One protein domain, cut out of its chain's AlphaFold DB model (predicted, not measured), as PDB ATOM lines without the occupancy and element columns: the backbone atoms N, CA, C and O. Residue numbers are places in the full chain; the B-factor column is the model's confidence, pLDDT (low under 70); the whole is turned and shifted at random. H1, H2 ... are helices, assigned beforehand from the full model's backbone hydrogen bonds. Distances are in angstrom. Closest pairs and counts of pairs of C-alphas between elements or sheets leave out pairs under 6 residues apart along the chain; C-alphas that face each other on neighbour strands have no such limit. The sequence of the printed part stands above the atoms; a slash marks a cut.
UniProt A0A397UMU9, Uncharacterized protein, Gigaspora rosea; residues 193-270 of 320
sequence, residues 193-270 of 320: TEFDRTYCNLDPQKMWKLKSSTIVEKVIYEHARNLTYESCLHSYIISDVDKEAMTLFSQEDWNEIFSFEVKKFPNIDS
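AT A GLANCE: This is residues 193 to 270 of the 320 residues of an uncharacterized protein of Gigaspora rosea (UniProt A0A397UMU9). Picture a loose cluster of five short helices with H2 in the middle: H3 packs on H2, H1 lies to one side of H2 and H4 to the other, and H5 lies beyond H4. From this cluster the tail of residues 261 to 270 sticks out as an arm that makes much of the length, and residues 226 to 231 form a smaller free loop between H2 and H3. The printed part has 78 residues, with five named helices in the order H1, H2, H3, H4, H5 and no named strand. The class is all helix, though the helices hold 35 of the 78 printed residues, under half. The whole is only just loose, close to compact, with a radius of gyration of the C-alphas of 13.9 A and spans of 42 by 29 by 24 A.

IN THESE COORDINATES: Find C-alpha 194 at (-10.272, -2.742, 8.171); from there H1 runs through residues 194 to 201, 10.6 A long. Residues 202 to 215 follow with no named element. At C-alpha 216, (-14.256, -20.744, 4.604), H2 begins and takes residues 216 to 224 over 12.1 A. Then come H3, residues 232 to 235, 5.5 A, and H4, residues 243 to 247, 6.5 A. H5, residues 251 to 259, covers 12.0 A and ends at C-alpha 259, (-25.822, -28.361, 8.248).

HOW THE PARTS SIT: Look first at Tyr 199 and Tyr 221, the closest C-alphas of H1 and H2 at 7.2 A; these helices are close but not clearly touching, at a shallow tilt of 29 degrees, opposite ways. H1 is also close to H3 but not clearly touching, with the C-alphas of Phe 195 and His 234 closest at 6.3 A. H2 and H3 touch, and their closest C-alphas are those of Ala 224 and Leu 233, 6.0 A apart. H2 and H4 are near each other, with 5 pairs of C-alphas within 10 A. H3 and H4 are close but not clearly touching, with the C-alphas of Leu 233 and Ala 245 closest at 7.9 A. For H4 and H5, also close but not clearly touching, look at the C-alphas of Met 246 and Trp 254, the closest at 6.7 A. H5 is apart from H1, H2 and H3, and H1 is apart from H4. In the backbones of H1, H2, H4 and H5 you will find every O i to N i+4 pair within hydrogen-bond range; H3, with 4 residues, is too short for such a pair.

THE WHOLE: The two C-alphas farthest apart are those of Cys 200 and Ser 270, 42.6 A. Without the stretches that stand free, residues 226 to 231 and 261 to 270, the body spans 30 by 25 by 16 A. The printed part has no cut. The link from H1 to H2 is long, and that from H4 to H5 is tight. The mean pLDDT of the printed part is 86.5; look for values under 70 at residues 261 to 265.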
ATOM      1  N   THR A 193      -7.573  -1.914   4.205       81.56
ATOM      2  CA  THR A 193      -8.919  -1.757   4.739       81.56
ATOM      3  C   THR A 193      -9.016  -2.439   6.102       81.56
ATOM      4  O   THR A 193      -8.211  -3.306   6.463       81.56
ATOM      5  N   GLU A 194     -10.024  -2.070   6.892       85.75
ATOM      6  CA  GLU A 194     -10.272  -2.742   8.171       85.75
ATOM      7  C   GLU A 194     -10.544  -4.245   7.980       85.75
ATOM      8  O   GLU A 194     -10.147  -5.069   8.807       85.75
ATOM      9  N   PHE A 195     -11.128  -4.619   6.839       89.69
ATOM     10  CA  PHE A 195     -11.324  -6.009   6.445       89.69
ATOM     11  C   PHE A 195      -9.993  -6.749   6.235       89.69
ATOM     12  O   PHE A 195      -9.795  -7.829   6.797       89.69
ATOM     13  N   ASP A 196      -9.033  -6.136   5.529       89.44
ATOM     14  CA  ASP A 196      -7.699  -6.718   5.318       89.44
ATOM     15  C   ASP A 196      -6.957  -6.940   6.643       89.44
ATOM     16  O   ASP A 196      -6.337  -7.987   6.866       89.44
ATOM     17  N   ARG A 197      -7.051  -5.969   7.561       88.06
ATOM     18  CA  ARG A 197      -6.469  -6.079   8.907       88.06
ATOM     19  C   ARG A 197      -7.115  -7.209   9.696       88.06
ATOM     20  O   ARG A 197      -6.404  -7.993  10.326       88.06
ATOM     21  N   THR A 198      -8.442  -7.305   9.639       90.19
ATOM     22  CA  THR A 198      -9.211  -8.344  10.331       90.19
ATOM     23  C   THR A 198      -8.775  -9.726   9.864       90.19
ATOM     24  O   THR A 198      -8.388 -10.545  10.698       90.19
ATOM     25  N   TYR A 199      -8.719  -9.956   8.550       91.44
ATOM     26  CA  TYR A 199      -8.269 -11.227   7.986       91.44
ATOM     27  C   TYR A 199      -6.836 -11.588   8.406       91.44
ATOM     28  O   TYR A 199      -6.557 -12.722   8.800       91.44
ATOM     29  N   CYS A 200      -5.914 -10.622   8.383       87.06
ATOM     30  CA  CYS A 200      -4.517 -10.861   8.760       87.06
ATOM     31  C   CYS A 200      -4.344 -11.218  10.242       87.06
ATOM     32  O   CYS A 200      -3.426 -11.966  10.594       87.06
ATOM     33  N   ASN A 201      -5.233 -10.710  11.095       89.12
ATOM     34  CA  ASN A 201      -5.252 -10.993  12.525       89.12
ATOM     35  C   ASN A 201      -5.950 -12.319  12.873       89.12
ATOM     36  O   ASN A 201      -5.848 -12.765  14.018       89.12
ATOM     37  N   LEU A 202      -6.615 -12.978  11.915       88.88
ATOM     38  CA  LEU A 202      -7.194 -14.301  12.137       88.88
ATOM     39  C   LEU A 202      -6.099 -15.346  12.408       88.88
ATOM     40  O   LEU A 202      -5.037 -15.379  11.767       88.88
ATOM     41  N   ASP A 203      -6.400 -16.226  13.363       88.81
ATOM     42  CA  ASP A 203      -5.585 -17.380  13.730       88.81
ATOM     43  C   ASP A 203      -5.820 -18.517  12.719       88.81
ATOM     44  O   ASP A 203      -6.912 -19.095  12.713       88.81
ATOM     45  N   PRO A 204      -4.827 -18.877  11.882       88.00
ATOM     46  CA  PRO A 204      -4.989 -19.915  10.863       88.00
ATOM     47  C   PRO A 204      -5.395 -21.277  11.431       88.00
ATOM     48  O   PRO A 204      -6.006 -22.074  10.727       88.00
ATOM     49  N   GLN A 205      -5.072 -21.560  12.699       85.56
ATOM     50  CA  GLN A 205      -5.425 -22.831  13.337       85.56
ATOM     51  C   GLN A 205      -6.900 -22.907  13.745       85.56
ATOM     52  O   GLN A 205      -7.396 -23.996  14.031       85.56
ATOM     53  N   LYS A 206      -7.590 -21.762  13.800       89.25
ATOM     54  CA  LYS A 206      -8.997 -21.652  14.205       89.25
ATOM     55  C   LYS A 206      -9.937 -21.324  13.053       89.25
ATOM     56  O   LYS A 206     -11.142 -21.297  13.277       89.25
ATOM     57  N   MET A 207      -9.401 -21.068  11.862       91.31
ATOM     58  CA  MET A 207     -10.210 -20.875  10.662       91.31
ATOM     59  C   MET A 207     -11.012 -22.138  10.355       91.31
ATOM     60  O   MET A 207     -10.537 -23.264  10.555       91.31
ATOM     61  N   TRP A 208     -12.231 -21.954   9.867       91.69
ATOM     62  CA  TRP A 208     -13.129 -23.058   9.609       91.69
ATOM     63  C   TRP A 208     -12.705 -23.819   8.354       91.69
ATOM     64  O   TRP A 208     -12.873 -23.375   7.217       91.69
ATOM     65  N   LYS A 209     -12.153 -25.011   8.581       94.06
ATOM     66  CA  LYS A 209     -11.793 -25.961   7.532       94.06
ATOM     67  C   LYS A 209     -12.914 -26.979   7.315       94.06
ATOM     68  O   LYS A 209     -13.254 -27.720   8.238       94.06
ATOM     69  N   LEU A 210     -13.442 -27.026   6.096       91.69
ATOM     70  CA  LEU A 210     -14.456 -27.989   5.656       91.69
ATOM     71  C   LEU A 210     -13.831 -29.352   5.326       91.69
ATOM     72  O   LEU A 210     -12.606 -29.482   5.198       91.69
ATOM     73  N   LYS A 211     -14.660 -30.386   5.127       90.50
ATOM     74  CA  LYS A 211     -14.190 -31.738   4.747       90.50
ATOM     75  C   LYS A 211     -13.449 -31.773   3.414       90.50
ATOM     76  O   LYS A 211     -12.530 -32.574   3.252       90.50
ATOM     77  N   SER A 212     -13.814 -30.892   2.488       89.12
ATOM     78  CA  SER A 212     -13.117 -30.671   1.212       89.12
ATOM     79  C   SER A 212     -11.707 -30.094   1.374       89.12
ATOM     80  O   SER A 212     -10.970 -29.982   0.401       89.12
ATOM     81  N   SER A 213     -11.300 -29.753   2.603       90.56
ATOM     82  CA  SER A 213     -10.112 -28.962   2.934       90.56
ATOM     83  C   SER A 213     -10.180 -27.487   2.538       90.56
ATOM     84  O   SER A 213      -9.204 -26.773   2.776       90.56
ATOM     85  N   THR A 214     -11.319 -27.017   2.026       91.81
ATOM     86  CA  THR A 214     -11.602 -25.593   1.821       91.81
ATOM     87  C   THR A 214     -11.614 -24.856   3.161       91.81
ATOM     88  O   THR A 214     -12.180 -25.340   4.142       91.81
ATOM     89  N   ILE A 215     -10.982 -23.681   3.204       93.44
ATOM     90  CA  ILE A 215     -11.014 -22.780   4.361       93.44
ATOM     91  C   ILE A 215     -12.035 -21.683   4.067       93.44
ATOM     92  O   ILE A 215     -11.845 -20.907   3.128       93.44
ATOM     93  N   VAL A 216     -13.101 -21.618   4.861       92.44
ATOM     94  CA  VAL A 216     -14.256 -20.744   4.604       92.44
ATOM     95  C   VAL A 216     -13.850 -19.271   4.583       92.44
ATOM     96  O   VAL A 216     -14.129 -18.565   3.617       92.44
ATOM     97  N   GLU A 217     -13.128 -18.804   5.602       94.19
ATOM     98  CA  GLU A 217     -12.724 -17.401   5.737       94.19
ATOM     99  C   GLU A 217     -11.795 -16.954   4.605       94.19
ATOM    100  O   GLU A 217     -11.825 -15.790   4.211       94.19
ATOM    101  N   LYS A 218     -10.995 -17.876   4.056       93.00
ATOM    102  CA  LYS A 218     -10.117 -17.601   2.913       93.00
ATOM    103  C   LYS A 218     -10.932 -17.346   1.647       93.00
ATOM    104  O   LYS A 218     -10.708 -16.334   0.989       93.00
ATOM    105  N   VAL A 219     -11.893 -18.220   1.343       93.69
ATOM    106  CA  VAL A 219     -12.783 -18.072   0.175       93.69
ATOM    107  C   VAL A 219     -13.568 -16.761   0.260       93.69
ATOM    108  O   VAL A 219     -13.627 -16.002  -0.705       93.69
ATOM    109  N   ILE A 220     -14.113 -16.462   1.443       94.50
ATOM    110  CA  ILE A 220     -14.821 -15.206   1.710       94.50
ATOM    111  C   ILE A 220     -13.904 -14.008   1.472       94.50
ATOM    112  O   ILE A 220     -14.288 -13.083   0.764       94.50
ATOM    113  N   TYR A 221     -12.696 -14.021   2.039       94.06
ATOM    114  CA  TYR A 221     -11.753 -12.915   1.915       94.06
ATOM    115  C   TYR A 221     -11.332 -12.661   0.467       94.06
ATOM    116  O   TYR A 221     -11.362 -11.519   0.018       94.06
ATOM    117  N   GLU A 222     -10.983 -13.710  -0.281       92.69
ATOM    118  CA  GLU A 222     -10.570 -13.608  -1.686       92.69
ATOM    119  C   GLU A 222     -11.666 -13.020  -2.577       92.69
ATOM    120  O   GLU A 222     -11.373 -12.252  -3.495       92.69
ATOM    121  N   HIS A 223     -12.926 -13.335  -2.284       92.06
ATOM    122  CA  HIS A 223     -14.054 -12.766  -3.002       92.06
ATOM    123  C   HIS A 223     -14.369 -11.335  -2.544       92.06
ATOM    124  O   HIS A 223     -14.353 -10.405  -3.353       92.06
ATOM    125  N   ALA A 224     -14.613 -11.144  -1.245       91.12
ATOM    126  CA  ALA A 224     -15.122  -9.896  -0.686       91.12
ATOM    127  C   ALA A 224     -14.151  -8.724  -0.863       91.12
ATOM    128  O   ALA A 224     -14.588  -7.630  -1.201       91.12
ATOM    129  N   ARG A 225     -12.832  -8.955  -0.773       90.50
ATOM    130  CA  ARG A 225     -11.818  -7.897  -0.947       90.50
ATOM    131  C   ARG A 225     -11.849  -7.202  -2.313       90.50
ATOM    132  O   ARG A 225     -11.251  -6.145  -2.477       90.50
ATOM    133  N   ASN A 226     -12.464  -7.839  -3.311       89.00
ATOM    134  CA  ASN A 226     -12.563  -7.331  -4.676       89.00
ATOM    135  C   ASN A 226     -13.923  -6.675  -4.961       89.00
ATOM    136  O   ASN A 226     -14.135  -6.155  -6.060       89.00
ATOM    137  N   LEU A 227     -14.851  -6.706  -4.003       86.50
ATOM    138  CA  LEU A 227     -16.148  -6.063  -4.145       86.50
ATOM    139  C   LEU A 227     -15.992  -4.547  -4.020       86.50
ATOM    140  O   LEU A 227     -15.242  -4.027  -3.202       86.50
ATOM    141  N   THR A 228     -16.732  -3.816  -4.849       85.69
ATOM    142  CA  THR A 228     -16.768  -2.345  -4.818       85.69
ATOM    143  C   THR A 228     -17.793  -1.798  -3.824       85.69
ATOM    144  O   THR A 228     -17.993  -0.585  -3.751       85.69
ATOM    145  N   TYR A 229     -18.475  -2.686  -3.104       84.56
ATOM    146  CA  TYR A 229     -19.559  -2.383  -2.184       84.56
ATOM    147  C   TYR A 229     -19.448  -3.256  -0.931       84.56
ATOM    148  O   TYR A 229     -18.967  -4.388  -0.994       84.56
ATOM    149  N   GLU A 230     -19.931  -2.730   0.194       85.12
ATOM    150  CA  GLU A 230     -19.974  -3.459   1.461       85.12
ATOM    151  C   GLU A 230     -21.029  -4.571   1.400       85.12
ATOM    152  O   GLU A 230     -22.167  -4.356   0.978       85.12
ATOM    153  N   SER A 231     -20.660  -5.763   1.856       87.75
ATOM    154  CA  SER A 231     -21.519  -6.951   1.861       87.75
ATOM    155  C   SER A 231     -21.386  -7.709   3.179       87.75
ATOM    156  O   SER A 231     -20.404  -7.544   3.897       87.75
ATOM    157  N   CYS A 232     -22.335  -8.600   3.483       88.06
ATOM    158  CA  CYS A 232     -22.293  -9.432   4.696       88.06
ATOM    159  C   CYS A 232     -20.992 -10.251   4.819       88.06
ATOM    160  O   CYS A 232     -20.525 -10.531   5.926       88.06
ATOM    161  N   LEU A 233     -20.372 -10.576   3.681       90.31
ATOM    162  CA  LEU A 233     -19.106 -11.300   3.594       90.31
ATOM    163  C   LEU A 233     -17.929 -10.529   4.213       90.31
ATOM    164  O   LEU A 233     -17.039 -11.156   4.781       90.31
ATOM    165  N   HIS A 234     -17.959  -9.194   4.209       90.44
ATOM    166  CA  HIS A 234     -16.950  -8.366   4.884       90.44
ATOM    167  C   HIS A 234     -16.977  -8.535   6.413       90.44
ATOM    168  O   HIS A 234     -15.990  -8.287   7.098       90.44
ATOM    169  N   SER A 235     -18.095  -9.028   6.955       89.44
ATOM    170  CA  SER A 235     -18.247  -9.407   8.364       89.44
ATOM    171  C   SER A 235     -18.214 -10.926   8.586       89.44
ATOM    172  O   SER A 235     -18.577 -11.389   9.666       89.44
ATOM    173  N   TYR A 236     -17.802 -11.714   7.583       90.44
ATOM    174  CA  TYR A 236     -17.819 -13.186   7.598       90.44
ATOM    175  C   TYR A 236     -19.203 -13.794   7.891       90.44
ATOM    176  O   TYR A 236     -19.313 -14.894   8.432       90.44
ATOM    177  N   ILE A 237     -20.277 -13.086   7.526       89.31
ATOM    178  CA  ILE A 237     -21.653 -13.563   7.675       89.31
ATOM    179  C   ILE A 237     -22.084 -14.212   6.359       89.31
ATOM    180  O   ILE A 237     -22.185 -13.540   5.334       89.31
ATOM    181  N   ILE A 238     -22.371 -15.515   6.406       87.94
ATOM    182  CA  ILE A 238     -22.907 -16.281   5.275       87.94
ATOM    183  C   ILE A 238     -24.416 -16.426   5.461       87.94
ATOM    184  O   ILE A 238     -24.885 -16.810   6.533       87.94
ATOM    185  N   SER A 239     -25.177 -16.129   4.410       83.69
ATOM    186  CA  SER A 239     -26.632 -16.253   4.399       83.69
ATOM    187  C   SER A 239     -27.090 -17.156   3.260       83.69
ATOM    188  O   SER A 239     -26.520 -17.128   2.173       83.69
ATOM    189  N   ASP A 240     -28.134 -17.946   3.504       81.75
ATOM    190  CA  ASP A 240     -28.749 -18.841   2.522       81.75
ATOM    191  C   ASP A 240     -29.539 -18.092   1.436       81.75
ATOM    192  O   ASP A 240     -29.820 -18.651   0.375       81.75
ATOM    193  N   VAL A 241     -29.871 -16.817   1.669       76.69
ATOM    194  CA  VAL A 241     -30.499 -15.957   0.655       76.69
ATOM    195  C   VAL A 241     -29.495 -15.350  -0.326       76.69
ATOM    196  O   VAL A 241     -29.896 -14.886  -1.397       76.69
ATOM    197  N   ASP A 242     -28.203 -15.355   0.014       80.38
ATOM    198  CA  ASP A 242     -27.149 -14.778  -0.814       80.38
ATOM    199  C   ASP A 242     -26.683 -15.782  -1.876       80.38
ATOM    200  O   ASP A 242     -25.856 -16.670  -1.646       80.38
ATOM    201  N   LYS A 243     -27.242 -15.634  -3.080       84.06
ATOM    202  CA  LYS A 243     -26.909 -16.487  -4.226       84.06
ATOM    203  C   LYS A 243     -25.480 -16.282  -4.720       84.06
ATOM    204  O   LYS A 243     -24.922 -17.218  -5.285       84.06
ATOM    205  N   GLU A 244     -24.906 -15.090  -4.546       84.69
ATOM    206  CA  GLU A 244     -23.522 -14.830  -4.951       84.69
ATOM    207  C   GLU A 244     -22.580 -15.602  -4.028       84.69
ATOM    208  O   GLU A 244     -21.746 -16.365  -4.518       84.69
ATOM    209  N   ALA A 245     -22.814 -15.537  -2.713       85.44
ATOM    210  CA  ALA A 245     -22.079 -16.337  -1.734       85.44
ATOM    211  C   ALA A 245     -22.201 -17.849  -1.999       85.44
ATOM    212  O   ALA A 245     -21.208 -18.567  -1.892       85.44
ATOM    213  N   MET A 246     -23.382 -18.331  -2.409       87.25
ATOM    214  CA  MET A 246     -23.590 -19.745  -2.751       87.25
ATOM    215  C   MET A 246     -22.670 -20.221  -3.880       87.25
ATOM    216  O   MET A 246     -22.187 -21.349  -3.843       87.25
ATOM    217  N   THR A 247     -22.394 -19.369  -4.869       89.75
ATOM    218  CA  THR A 247     -21.541 -19.738  -6.011       89.75
ATOM    219  C   THR A 247     -20.056 -19.864  -5.664       89.75
ATOM    220  O   THR A 247     -19.294 -20.410  -6.458       89.75
ATOM    221  N   LEU A 248     -19.644 -19.387  -4.484       90.81
ATOM    222  CA  LEU A 248     -18.255 -19.443  -4.021       90.81
ATOM    223  C   LEU A 248     -17.849 -20.828  -3.514       90.81
ATOM    224  O   LEU A 248     -16.659 -21.125  -3.417       90.81
ATOM    225  N   PHE A 249     -18.826 -21.664  -3.173       92.31
ATOM    226  CA  PHE A 249     -18.607 -22.966  -2.564       92.31
ATOM    227  C   PHE A 249     -19.122 -24.082  -3.471       92.31
ATOM    228  O   PHE A 249     -20.048 -23.900  -4.263       92.31
ATOM    229  N   SER A 250     -18.533 -25.272  -3.336       91.31
ATOM    230  CA  SER A 250     -19.138 -26.478  -3.903       91.31
ATOM    231  C   SER A 250     -20.490 -26.753  -3.235       91.31
ATOM    232  O   SER A 250     -20.751 -26.305  -2.115       91.31
ATOM    233  N   GLN A 251     -21.366 -27.510  -3.897       89.88
ATOM    234  CA  GLN A 251     -22.668 -27.842  -3.317       89.88
ATOM    235  C   GLN A 251     -22.511 -28.633  -2.007       89.88
ATOM    236  O   GLN A 251     -23.296 -28.459  -1.076       89.88
ATOM    237  N   GLU A 252     -21.492 -29.488  -1.928       90.19
ATOM    238  CA  GLU A 252     -21.131 -30.252  -0.738       90.19
ATOM    239  C   GLU A 252     -20.681 -29.337   0.405       90.19
ATOM    240  O   GLU A 252     -21.176 -29.482   1.523       90.19
ATOM    241  N   ASP A 253     -19.803 -28.374   0.114       91.75
ATOM    242  CA  ASP A 253     -19.309 -27.393   1.086       91.75
ATOM    243  C   ASP A 253     -20.429 -26.489   1.592       91.75
ATOM    244  O   ASP A 253     -20.559 -26.268   2.793       91.75
ATOM    245  N   TRP A 254     -21.283 -26.008   0.687       90.75
ATOM    246  CA  TRP A 254     -22.433 -25.186   1.045       90.75
ATOM    247  C   TRP A 254     -23.386 -25.938   1.973       90.75
ATOM    248  O   TRP A 254     -23.808 -25.427   3.011       90.75
ATOM    249  N   ASN A 255     -23.678 -27.197   1.643       89.44
ATOM    250  CA  ASN A 255     -24.495 -28.045   2.498       89.44
ATOM    251  C   ASN A 255     -23.823 -28.280   3.858       89.44
ATOM    252  O   ASN A 255     -24.519 -28.297   4.870       89.44
ATOM    253  N   GLU A 256     -22.500 -28.455   3.914       91.00
ATOM    254  CA  GLU A 256     -21.757 -28.575   5.172       91.00
ATOM    255  C   GLU A 256     -21.889 -27.306   6.022       91.00
ATOM    256  O   GLU A 256     -22.285 -27.411   7.180       91.00
ATOM    257  N   ILE A 257     -21.673 -26.124   5.438       88.50
ATOM    258  CA  ILE A 257     -21.770 -24.827   6.127       88.50
ATOM    259  C   ILE A 257     -23.127 -24.663   6.830       88.50
ATOM    260  O   ILE A 257     -23.174 -24.271   7.993       88.50
ATOM    261  N   PHE A 258     -24.232 -25.007   6.164       85.00
ATOM    262  CA  PHE A 258     -25.581 -24.827   6.721       85.00
ATOM    263  C   PHE A 258     -26.119 -26.026   7.511       85.00
ATOM    264  O   PHE A 258     -27.146 -25.913   8.182       85.00
ATOM    265  N   SER A 259     -25.450 -27.179   7.456       82.69
ATOM    266  CA  SER A 259     -25.822 -28.361   8.248       82.69
ATOM    267  C   SER A 259     -24.990 -28.523   9.519       82.69
ATOM    268  O   SER A 259     -25.418 -29.223  10.442       82.69
ATOM    269  N   PHE A 260     -23.820 -27.885   9.591       71.44
ATOM    270  CA  PHE A 260     -22.916 -27.978  10.729       71.44
ATOM    271  C   PHE A 260     -23.380 -27.085  11.886       71.44
ATOM    272  O   PHE A 260     -23.665 -25.907  11.711       71.44
ATOM    273  N   GLU A 261     -23.468 -27.664  13.087       63.03
ATOM    274  CA  GLU A 261     -23.788 -26.956  14.337       63.03
ATOM    275  C   GLU A 261     -24.993 -25.999  14.280       63.03
ATOM    276  O   GLU A 261     -24.965 -24.904  14.847       63.03
ATOM    277  N   VAL A 262     -26.109 -26.433  13.682       62.47
ATOM    278  CA  VAL A 262     -27.385 -25.720  13.835       62.47
ATOM    279  C   VAL A 262     -27.778 -25.753  15.314       62.47
ATOM    280  O   VAL A 262     -28.392 -26.704  15.812       62.47
ATOM    281  N   LYS A 263     -27.385 -24.711  16.055       66.88
ATOM    282  CA  LYS A 263     -27.862 -24.467  17.416       66.88
ATOM    283  C   LYS A 263     -29.380 -24.507  17.351       66.88
ATOM    284  O   LYS A 263     -29.975 -23.895  16.464       66.88
ATOM    285  N   LYS A 264     -30.010 -25.240  18.276       65.88
ATOM    286  CA  LYS A 264     -31.473 -25.260  18.357       65.88
ATOM    287  C   LYS A 264     -31.949 -23.818  18.399       65.88
ATOM    288  O   LYS A 264     -31.567 -23.076  19.306       65.88
ATOM    289  N   PHE A 265     -32.732 -23.447  17.395       58.69
ATOM    290  CA  PHE A 265     -33.302 -22.120  17.312       58.69
ATOM    291  C   PHE A 265     -34.037 -21.849  18.633       58.69
ATOM    292  O   PHE A 265     -34.757 -22.741  19.107       58.69
ATOM    293  N   PRO A 266     -33.810 -20.699  19.290       73.69
ATOM    294  CA  PRO A 266     -34.527 -20.386  20.514       73.69
ATOM    295  C   PRO A 266     -36.027 -20.465  20.226       73.69
ATOM    296  O   PRO A 266     -36.475 -20.091  19.145       73.69
ATOM    297  N   ASN A 267     -36.803 -20.999  21.168       78.75
ATOM    298  CA  ASN A 267     -38.247 -21.077  20.993       78.75
ATOM    299  C   ASN A 267     -38.806 -19.652  21.104       78.75
ATOM    300  O   ASN A 267     -39.011 -19.148  22.207       78.75
ATOM    301  N   ILE A 268     -38.929 -18.971  19.966       79.94
ATOM    302  CA  ILE A 268     -39.472 -17.620  19.890       79.94
ATOM    303  C   ILE A 268     -40.993 -17.730  19.996       79.94
ATOM    304  O   ILE A 268     -41.615 -18.528  19.295       79.94
ATOM    305  N   ASP A 269     -41.585 -16.930  20.880       87.31
ATOM    306  CA  ASP A 269     -43.034 -16.853  21.046       87.31
ATOM    307  C   ASP A 269     -43.712 -16.498  19.709       87.31
ATOM    308  O   ASP A 269     -43.231 -15.648  18.953       87.31
ATOM    309  N   SER A 270     -44.840 -17.143  19.410       83.38
ATOM    310  CA  SER A 270     -45.593 -16.919  18.175       83.38
ATOM    311  C   SER A 270     -46.037 -15.466  18.012       83.38
ATOM    312  O   SER A 270     -46.115 -14.989  16.883       83.38
TER     313      SER A 270